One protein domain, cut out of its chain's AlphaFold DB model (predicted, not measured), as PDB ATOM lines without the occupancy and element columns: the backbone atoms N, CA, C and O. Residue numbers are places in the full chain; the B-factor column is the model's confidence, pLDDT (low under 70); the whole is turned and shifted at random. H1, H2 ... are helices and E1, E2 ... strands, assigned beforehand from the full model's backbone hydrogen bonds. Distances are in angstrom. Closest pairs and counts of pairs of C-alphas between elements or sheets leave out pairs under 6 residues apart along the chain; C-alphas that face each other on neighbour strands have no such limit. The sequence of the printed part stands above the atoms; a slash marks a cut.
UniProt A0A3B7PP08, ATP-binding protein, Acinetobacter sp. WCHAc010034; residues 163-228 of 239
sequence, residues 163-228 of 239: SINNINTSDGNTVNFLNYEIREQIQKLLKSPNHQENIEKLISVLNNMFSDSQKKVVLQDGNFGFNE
ATOM      1  N   SER A 163     155.306  83.874 163.848       84.50
ATOM      2  CA  SER A 163     154.506  85.051 163.484       84.50
ATOM      3  C   SER A 163     155.218  86.384 163.744       84.50
ATOM      4  O   SER A 163     154.916  87.367 163.067       84.50
ATOM      5  N   ILE A 164     156.164  86.404 164.694       84.44
ATOM      6  CA  ILE A 164     156.892  87.605 165.141       84.44
ATOM      7  C   ILE A 164     158.246  87.730 164.422       84.44
ATOM      8  O   ILE A 164     158.754  88.834 164.229       84.44
ATOM      9  N   ASN A 165     158.834  86.605 164.005       82.81
ATOM     10  CA  ASN A 165     160.124  86.587 163.323       82.81
ATOM     11  C   ASN A 165     159.979  86.979 161.849       82.81
ATOM     12  O   ASN A 165     159.330  86.282 161.069       82.81
ATOM     13  N   ASN A 166     160.635  88.072 161.471       86.25
ATOM     14  CA  ASN A 166     160.641  88.602 160.113       86.25
ATOM     15  C   ASN A 166     161.882  88.159 159.333       86.25
ATOM     16  O   ASN A 166     162.985  88.100 159.874       86.25
ATOM     17  N   ILE A 167     161.693  87.895 158.044       85.00
ATOM     18  CA  ILE A 167     162.737  87.580 157.072       85.00
ATOM     19  C   ILE A 167     162.743  88.692 156.027       85.00
ATOM     20  O   ILE A 167     161.688  89.074 155.521       85.00
ATOM     21  N   ASN A 168     163.933  89.180 155.689       83.81
ATOM     22  CA  ASN A 168     164.116  90.058 154.542       83.81
ATOM     23  C   ASN A 168     164.410  89.192 153.321       83.81
ATOM     24  O   ASN A 168     165.414  88.475 153.288       83.81
ATOM     25  N   THR A 169     163.519  89.224 152.341       80.56
ATOM     26  CA  THR A 169     163.703  88.526 151.074       80.56
ATOM     27  C   THR A 169     164.648  89.316 150.163       80.56
ATOM     28  O   THR A 169     164.872  90.513 150.350       80.56
ATOM     29  N   SER A 170     165.259  88.644 149.183       81.75
ATOM     30  CA  SER A 170     166.262  89.248 148.285       81.75
ATOM     31  C   SER A 170     165.714  90.381 147.406       81.75
ATOM     32  O   SER A 170     166.485  91.142 146.833       81.75
ATOM     33  N   ASP A 171     164.390  90.484 147.298       81.38
ATOM     34  CA  ASP A 171     163.646  91.573 146.656       81.38
ATOM     35  C   ASP A 171     163.433  92.789 147.585       81.38
ATOM     36  O   ASP A 171     162.797  93.761 147.188       81.38
ATOM     37  N   GLY A 172     163.962  92.751 148.813       78.06
ATOM     38  CA  GLY A 172     163.864  93.824 149.803       78.06
ATOM     39  C   GLY A 172     162.565  93.830 150.611       78.06
ATOM     40  O   GLY A 172     162.413  94.681 151.487       78.06
ATOM     41  N   ASN A 173     161.644  92.895 150.361       81.19
ATOM     42  CA  ASN A 173     160.404  92.794 151.121       81.19
ATOM     43  C   ASN A 173     160.635  92.120 152.483       81.19
ATOM     44  O   ASN A 173     161.467  91.226 152.633       81.19
ATOM     45  N   THR A 174     159.875  92.533 153.496       79.69
ATOM     46  CA  THR A 174     159.886  91.888 154.815       79.69
ATOM     47  C   THR A 174     158.652  91.005 154.955       79.69
ATOM     48  O   THR A 174     157.521  91.486 154.880       79.69
ATOM     49  N   VAL A 175     158.856  89.707 155.166       84.94
ATOM     50  CA  VAL A 175     157.782  88.718 155.341       84.94
ATOM     51  C   VAL A 175     158.017  87.971 156.650       84.94
ATOM     52  O   VAL A 175     159.148  87.594 156.945       84.94
ATOM     53  N   ASN A 176     156.975  87.742 157.452       86.44
ATOM     54  CA  ASN A 176     157.123  86.913 158.650       86.44
ATOM     55  C   ASN A 176     157.275  85.422 158.288       86.44
ATOM     56  O   ASN A 176     156.817  84.957 157.238       86.44
ATOM     57  N   PHE A 177     157.922  84.661 159.168       84.62
ATOM     58  CA  PHE A 177     158.212  83.244 158.939       84.62
ATOM     59  C   PHE A 177     156.930  82.419 158.772       84.62
ATOM     60  O   PHE A 177     156.860  81.538 157.920       84.62
ATOM     61  N   LEU A 178     155.878  82.766 159.518       84.38
ATOM     62  CA  LEU A 178     154.579  82.105 159.409       84.38
ATOM     63  C   LEU A 178     153.936  82.282 158.019       84.38
ATOM     64  O   LEU A 178     153.477  81.306 157.431       84.38
ATOM     65  N   ASN A 179     153.915  83.498 157.461       83.62
ATOM     66  CA  ASN A 179     153.367  83.737 156.120       83.62
ATOM     67  C   ASN A 179     154.199  83.023 155.055       83.62
ATOM     68  O   ASN A 179     153.641  82.548 154.066       83.62
ATOM     69  N   TYR A 180     155.518  82.942 155.248       84.62
ATOM     70  CA  TYR A 180     156.392  82.171 154.372       84.62
ATOM     71  C   TYR A 180     156.030  80.675 154.385       84.62
ATOM     72  O   TYR A 180     155.785  80.107 153.320       84.62
ATOM     73  N   GLU A 181     155.894  80.059 155.565       82.62
ATOM     74  CA  GLU A 181     155.486  78.650 155.701       82.62
ATOM     75  C   GLU A 181     154.107  78.386 155.078       82.62
ATOM     76  O   GLU A 181     153.940  77.421 154.332       82.62
ATOM     77  N   ILE A 182     153.127  79.267 155.317       84.69
ATOM     78  CA  ILE A 182     151.784  79.154 154.724       84.69
ATOM     79  C   ILE A 182     151.861  79.179 153.192       84.69
ATOM     80  O   ILE A 182     151.241  78.344 152.530       84.69
ATOM     81  N   ARG A 183     152.634  80.110 152.616       83.25
ATOM     82  CA  ARG A 183     152.816  80.208 151.159       83.25
ATOM     83  C   ARG A 183     153.457  78.949 150.588       83.25
ATOM     84  O   ARG A 183     152.967  78.437 149.587       83.25
ATOM     85  N   GLU A 184     154.497  78.427 151.231       84.75
ATOM     86  CA  GLU A 184     155.142  77.170 150.833       84.75
ATOM     87  C   GLU A 184     154.151  75.996 150.822       84.75
ATOM     88  O   GLU A 184     154.106  75.232 149.856       84.75
ATOM     89  N   GLN A 185     153.301  75.869 151.846       83.62
ATOM     90  CA  GLN A 185     152.307  74.790 151.902       83.62
ATOM     91  C   GLN A 185     151.204  74.947 150.850       83.62
ATOM     92  O   GLN A 185     150.832  73.969 150.200       83.62
ATOM     93  N   ILE A 186     150.732  76.174 150.608       84.56
ATOM     94  CA  ILE A 186     149.791  76.460 149.515       84.56
ATOM     95  C   ILE A 186     150.415  76.092 148.163       84.56
ATOM     96  O   ILE A 186     149.768  75.448 147.342       84.56
ATOM     97  N   GLN A 187     151.684  76.433 147.935       83.88
ATOM     98  CA  GLN A 187     152.389  76.089 146.699       83.88
ATOM     99  C   GLN A 187     152.551  74.576 146.522       83.88
ATOM    100  O   GLN A 187     152.388  74.070 145.410       83.88
ATOM    101  N   LYS A 188     152.826  73.834 147.599       85.19
ATOM    102  CA  LYS A 188     152.848  72.363 147.562       85.19
ATOM    103  C   LYS A 188     151.474  71.786 147.223       85.19
ATOM    104  O   LYS A 188     151.400  70.871 146.406       85.19
ATOM    105  N   LEU A 189     150.403  72.347 147.788       84.50
ATOM    106  CA  LEU A 189     149.026  71.942 147.496       84.50
ATOM    107  C   LEU A 189     148.659  72.192 146.026       84.50
ATOM    108  O   LEU A 189     148.110  71.312 145.371       84.50
ATOM    109  N   LEU A 190     149.015  73.363 145.493       81.44
ATOM    110  CA  LEU A 190     148.775  73.730 144.093       81.44
ATOM    111  C   LEU A 190     149.517  72.811 143.109       81.44
ATOM    112  O   LEU A 190     149.056  72.612 141.990       81.44
ATOM    113  N   LYS A 191     150.651  72.237 143.525       85.00
ATOM    114  CA  LYS A 191     151.478  71.327 142.716       85.00
ATOM    115  C   LYS A 191     151.144  69.844 142.924       85.00
ATOM    116  O   LYS A 191     151.760  68.998 142.275       85.00
ATOM    117  N   SER A 192     150.219  69.501 143.824       83.38
ATOM    118  CA  SER A 192     149.949  68.104 144.169       83.38
ATOM    119  C   SER A 192     149.140  67.380 143.078       83.38
ATOM    120  O   SER A 192     148.321  67.995 142.383       83.38
ATOM    121  N   PRO A 193     149.275  66.045 142.951       72.50
ATOM    122  CA  PRO A 193     148.262  65.257 142.256       72.50
ATOM    123  C   PRO A 193     146.901  65.506 142.930       72.50
ATOM    124  O   PRO A 193     146.829  65.632 144.155       72.50
ATOM    125  N   ASN A 194     145.837  65.654 142.138       81.44
ATOM    126  CA  ASN A 194     144.485  66.027 142.590       81.44
ATOM    127  C   ASN A 194     144.358  67.424 143.237       81.44
ATOM    128  O   ASN A 194     143.439  67.652 144.023       81.44
ATOM    129  N   HIS A 195     145.248  68.371 142.909       82.62
ATOM    130  CA  HIS A 195     145.199  69.745 143.432       82.62
ATOM    131  C   HIS A 195     143.802  70.377 143.328       82.62
ATOM    132  O   HIS A 195     143.353  70.991 144.286       82.62
ATOM    133  N   GLN A 196     143.080  70.179 142.219       82.81
ATOM    134  CA  GLN A 196     141.764  70.784 142.007       82.81
ATOM    135  C   GLN A 196     140.732  70.349 143.064       82.81
ATOM    136  O   GLN A 196     140.119  71.201 143.701       82.81
ATOM    137  N   GLU A 197     140.620  69.046 143.343       85.88
ATOM    138  CA  GLU A 197     139.715  68.520 144.377       85.88
ATOM    139  C   GLU A 197     140.109  69.014 145.780       85.88
ATOM    140  O   GLU A 197     139.260  69.397 146.589       85.88
ATOM    141  N   ASN A 198     141.411  69.036 146.081       83.12
ATOM    142  CA  ASN A 198     141.910  69.487 147.379       83.12
ATOM    143  C   ASN A 198     141.694  70.993 147.593       83.12
ATOM    144  O   ASN A 198     141.357  71.417 148.698       83.12
ATOM    145  N   ILE A 199     141.860  71.794 146.540       86.75
ATOM    146  CA  ILE A 199     141.607  73.237 146.551       86.75
ATOM    147  C   ILE A 199     140.118  73.509 146.736       86.75
ATOM    148  O   ILE A 199     139.766  74.340 147.567       86.75
ATOM    149  N   GLU A 200     139.240  72.805 146.021       87.75
ATOM    150  CA  GLU A 200     137.789  72.952 146.179       87.75
ATOM    151  C   GLU A 200     137.347  72.627 147.612       87.75
ATOM    152  O   GLU A 200     136.603  73.399 148.223       87.75
ATOM    153  N   LYS A 201     137.880  71.544 148.194       88.12
ATOM    154  CA  LYS A 201     137.659  71.195 149.607       88.12
ATOM    155  C   LYS A 201     138.162  72.287 150.549       88.12
ATOM    156  O   LYS A 201     137.428  72.692 151.449       88.12
ATOM    157  N   LEU A 202     139.377  72.791 150.337       88.31
ATOM    158  CA  LEU A 202     139.949  73.862 151.154       88.31
ATOM    159  C   LEU A 202     139.113  75.145 151.063       88.31
ATOM    160  O   LEU A 202     138.765  75.718 152.091       88.31
ATOM    161  N   ILE A 203     138.730  75.566 149.855       90.06
ATOM    162  CA  ILE A 203     137.861  76.728 149.620       90.06
ATOM    163  C   ILE A 203     136.510  76.535 150.308       90.06
ATOM    164  O   ILE A 203     136.012  77.467 150.936       90.06
ATOM    165  N   SER A 204     135.918  75.342 150.222       90.50
ATOM    166  CA  SER A 204     134.653  75.033 150.894       90.50
ATOM    167  C   SER A 204     134.772  75.169 152.412       90.50
ATOM    168  O   SER A 204     133.898  75.763 153.041       90.50
ATOM    169  N   VAL A 205     135.844  74.640 153.008       90.25
ATOM    170  CA  VAL A 205     136.088  74.741 154.455       90.25
ATOM    171  C   VAL A 205     136.318  76.194 154.863       90.25
ATOM    172  O   VAL A 205     135.684  76.665 155.803       90.25
ATOM    173  N   LEU A 206     137.167  76.926 154.137       89.19
ATOM    174  CA  LEU A 206     137.445  78.332 154.424       89.19
ATOM    175  C   LEU A 206     136.180  79.189 154.304       89.19
ATOM    176  O   LEU A 206     135.896  79.985 155.193       89.19
ATOM    177  N   ASN A 207     135.373  78.992 153.261       90.88
ATOM    178  CA  ASN A 207     134.101  79.703 153.111       90.88
ATOM    179  C   ASN A 207     133.096  79.366 154.212       90.88
ATOM    180  O   ASN A 207     132.344  80.244 154.624       90.88
ATOM    181  N   ASN A 208     133.099  78.135 154.725       90.56
ATOM    182  CA  ASN A 208     132.295  77.791 155.893       90.56
ATOM    183  C   ASN A 208     132.791  78.536 157.148       90.56
ATOM    184  O   ASN A 208     131.996  79.139 157.861       90.56
ATOM    185  N   MET A 209     134.111  78.586 157.376       88.12
ATOM    186  CA  MET A 209     134.701  79.318 158.508       88.12
ATOM    187  C   MET A 209     134.465  80.835 158.448       88.12
ATOM    188  O   MET A 209     134.331  81.470 159.489       88.12
ATOM    189  N   PHE A 210     134.421  81.417 157.248       87.19
ATOM    190  CA  PHE A 210     134.193  82.849 157.034       87.19
ATOM    191  C   PHE A 210     132.731  83.207 156.735       87.19
ATOM    192  O   PHE A 210     132.454  84.375 156.443       87.19
ATOM    193  N   SER A 211     131.805  82.251 156.837       86.38
ATOM    194  CA  SER A 211     130.385  82.435 156.501       86.38
ATOM    195  C   SER A 211     129.738  83.600 157.261       86.38
ATOM    196  O   SER A 211     129.020  84.399 156.660       86.38
ATOM    197  N   ASP A 212     130.102  83.785 158.531       86.69
ATOM    198  CA  ASP A 212     129.601  84.870 159.387       86.69
ATOM    199  C   ASP A 212     130.159  86.259 159.023       86.69
ATOM    200  O   ASP A 212     129.639  87.284 159.460       86.69
ATOM    201  N   SER A 213     131.230  86.319 158.225       82.38
ATOM    202  CA  SER A 213     131.941  87.564 157.905       82.38
ATOM    203  C   SER A 213     131.547  88.197 156.567       82.38
ATOM    204  O   SER A 213     132.145  89.200 156.185       82.38
ATOM    205  N   GLN A 214     130.581  87.614 155.840       79.06
ATOM    206  CA  GLN A 214     130.206  87.981 154.457       79.06
ATOM    207  C   GLN A 214     131.370  87.949 153.446       79.06
ATOM    208  O   GLN A 214     131.244  88.422 152.318       79.06
ATOM    209  N   LYS A 215     132.515  87.372 153.822       84.50
ATOM    210  CA  LYS A 215     133.683  87.248 152.956       84.50
ATOM    211  C   LYS A 215     133.659  85.899 152.264       84.50
ATOM    212  O   LYS A 215     133.501  84.868 152.914       84.50
ATOM    213  N   LYS A 216     133.890  85.903 150.952       87.81
ATOM    214  CA  LYS A 216     134.043  84.674 150.174       87.81
ATOM    215  C   LYS A 216     135.494  84.498 149.759       87.81
ATOM    216  O   LYS A 216     136.029  85.312 149.014       87.81
ATOM    217  N   VAL A 217     136.121  83.431 150.229       89.06
ATOM    218  CA  VAL A 217     137.453  83.016 149.800       89.06
ATOM    219  C   VAL A 217     137.385  82.477 148.375       89.06
ATOM    220  O   VAL A 217     136.563  81.611 148.057       89.06
ATOM    221  N   VAL A 218     138.271  82.992 147.528       88.88
ATOM    222  CA  VAL A 218     138.462  82.596 146.131       88.88
ATOM    223  C   VAL A 218     139.951  82.404 145.850       88.88
ATOM    224  O   VAL A 218     140.793  83.025 146.496       88.88
ATOM    225  N   LEU A 219     140.280  81.545 144.887       84.12
ATOM    226  CA  LEU A 219     141.637  81.405 144.363       84.12
ATOM    227  C   LEU A 219     141.722  82.162 143.031       84.12
ATOM    228  O   LEU A 219     141.002  81.823 142.094       84.12
ATOM    229  N   GLN A 220     142.574  83.183 142.954       79.81
ATOM    230  CA  GLN A 220     142.827  83.983 141.751       79.81
ATOM    231  C   GLN A 220     144.333  84.010 141.486       79.81
ATOM    232  O   GLN A 220     145.113  84.263 142.400       79.81
ATOM    233  N   ASP A 221     144.750  83.701 140.258       72.38
ATOM    234  CA  ASP A 221     146.160  83.718 139.833       72.38
ATOM    235  C   ASP A 221     147.116  82.951 140.770       72.38
ATOM    236  O   ASP A 221     148.239  83.370 141.047       72.38
ATOM    237  N   GLY A 222     146.653  81.815 141.307       73.44
ATOM    238  CA  GLY A 222     147.429  80.985 142.235       73.44
ATOM    239  C   GLY A 222     147.536  81.537 143.662       73.44
ATOM    240  O   GLY A 222     148.270  80.971 144.470       73.44
ATOM    241  N   ASN A 223     146.791  82.594 143.996       75.75
ATOM    242  CA  ASN A 223     146.743  83.193 145.327       75.75
ATOM    243  C   ASN A 223     145.320  83.180 145.895       75.75
ATOM    244  O   ASN A 223     144.339  83.422 145.192       75.75
ATOM    245  N   PHE A 224     145.198  82.899 147.192       82.38
ATOM    246  CA  PHE A 224     143.922  83.008 147.892       82.38
ATOM    247  C   PHE A 224     143.633  84.472 148.222       82.38
ATOM    248  O   PHE A 224     144.485  85.174 148.767       82.38
ATOM    249  N   GLY A 225     142.417  84.909 147.923       82.94
ATOM    250  CA  GLY A 225     141.914  86.240 148.232       82.94
ATOM    251  C   GLY A 225     140.471  86.188 148.717       82.94
ATOM    252  O   GLY A 225     139.821  85.142 148.681       82.94
ATOM    253  N   PHE A 226     139.965  87.330 149.168       84.19
ATOM    254  CA  PHE A 226     138.553  87.501 149.479       84.19
ATOM    255  C   PHE A 226     137.882  88.273 148.351       84.19
ATOM    256  O   PHE A 226     138.387  89.308 147.925       84.19
ATOM    257  N   ASN A 227     136.737  87.783 147.892       78.56
ATOM    258  CA  ASN A 227     135.850  88.559 147.048       78.56
ATOM    259  C   ASN A 227     134.870  89.315 147.957       78.56
ATOM    260  O   ASN A 227     134.084  88.693 148.677       78.56
ATOM    261  N   GLU A 228     134.950  90.644 147.964       59.31
ATOM    262  CA  GLU A 228     134.006  91.506 148.673       59.31
ATOM    263  C   GLU A 228     132.775  91.733 147.784       59.31
ATOM    264  O   GLU A 228     132.743  92.640 146.956       59.31
TER     265      GLU A 228
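AT A GLANCE: This is residues 163 to 228 of the 239 residues of the protein "ATP-binding protein" of Acinetobacter sp. WCHAc010034 (UniProt A0A3B7PP08). A two-stranded hairpin, E3 and E4, packs through E3 on the helix H2, set to one side of an open V that H2 makes with the helix H1. The two helices meet at a corner near their ends, and a second, smaller hairpin, E1 and E2, sits at the far end of H1. The printed part has 66 residues, with two named helices and four named strands in the order E1, E2, H1, H2, E3, E4; the class is mixed, helices and strands, and both two-stranded sheets, E1 - E2 and E3 - E4, are antiparallel. The whole is loose, with a radius of gyration of the C-alphas of 13.9 A and spans of 34 by 31 by 19 A.

IN THESE COORDINATES: Look first at E3, residues 216 to 220, 12.2 A from first to last C-alpha, and E4, residues 223 to 227, 12.3 A, which ends with C-alpha 227 at (135.850, 88.559, 147.048). Before them, H2 takes residues 195 to 209 and runs 20.7 A from C-alpha 195 at (145.199, 69.745, 143.432). H1, residues 177 to 190, is 20.0 A long. Find C-alpha 166 at (160.641, 88.602, 160.113), where E1, residues 166 to 168, begins; it is 6.7 A long, and E2, residues 174 to 176, is 6.9 A.

HOW THE PARTS SIT: E3 and E4 form a hairpin, antiparallel at 140 degrees; look for N 218 and O 225, 2.9 A apart, and N 227 and O 216, 2.8 A apart, both within hydrogen-bond range. The closest C-alphas of H2 and E3 are those of Asn 207 and Val 217, 5.8 A apart. H2 and E4 are apart, while H1 and E4 are near each other, with 6 pairs of C-alphas within 10 A. H1 and H2 touch only at the corner by their link, with residues 189 to 190 of H1 and 195 to 199 of H2; their closest C-alphas are those of Leu 189 and His 195, 6.0 A apart. They run opposite ways at a steep tilt of 50 degrees. In H1 and H2 every O i to N i+4 pair is within hydrogen-bond range. E1 and E2 form the other hairpin, antiparallel at 146 degrees, with N 167 and O 175 at 2.8 A. The closest C-alphas of E1 and H1 are those of Asn 166 and Phe 177, 6.0 A apart.

THE WHOLE: The two C-alphas farthest apart are those of Ser 170 and Asp 212, 38.6 A. Residues 191 to 197, of which 195 to 197 belong to H2, stand free. The printed part has no cut and no long link; the link from H2 to E3 is short and the others are tight. The mean pLDDT of the printed part is 83.6, and residue 228 alone is under 70.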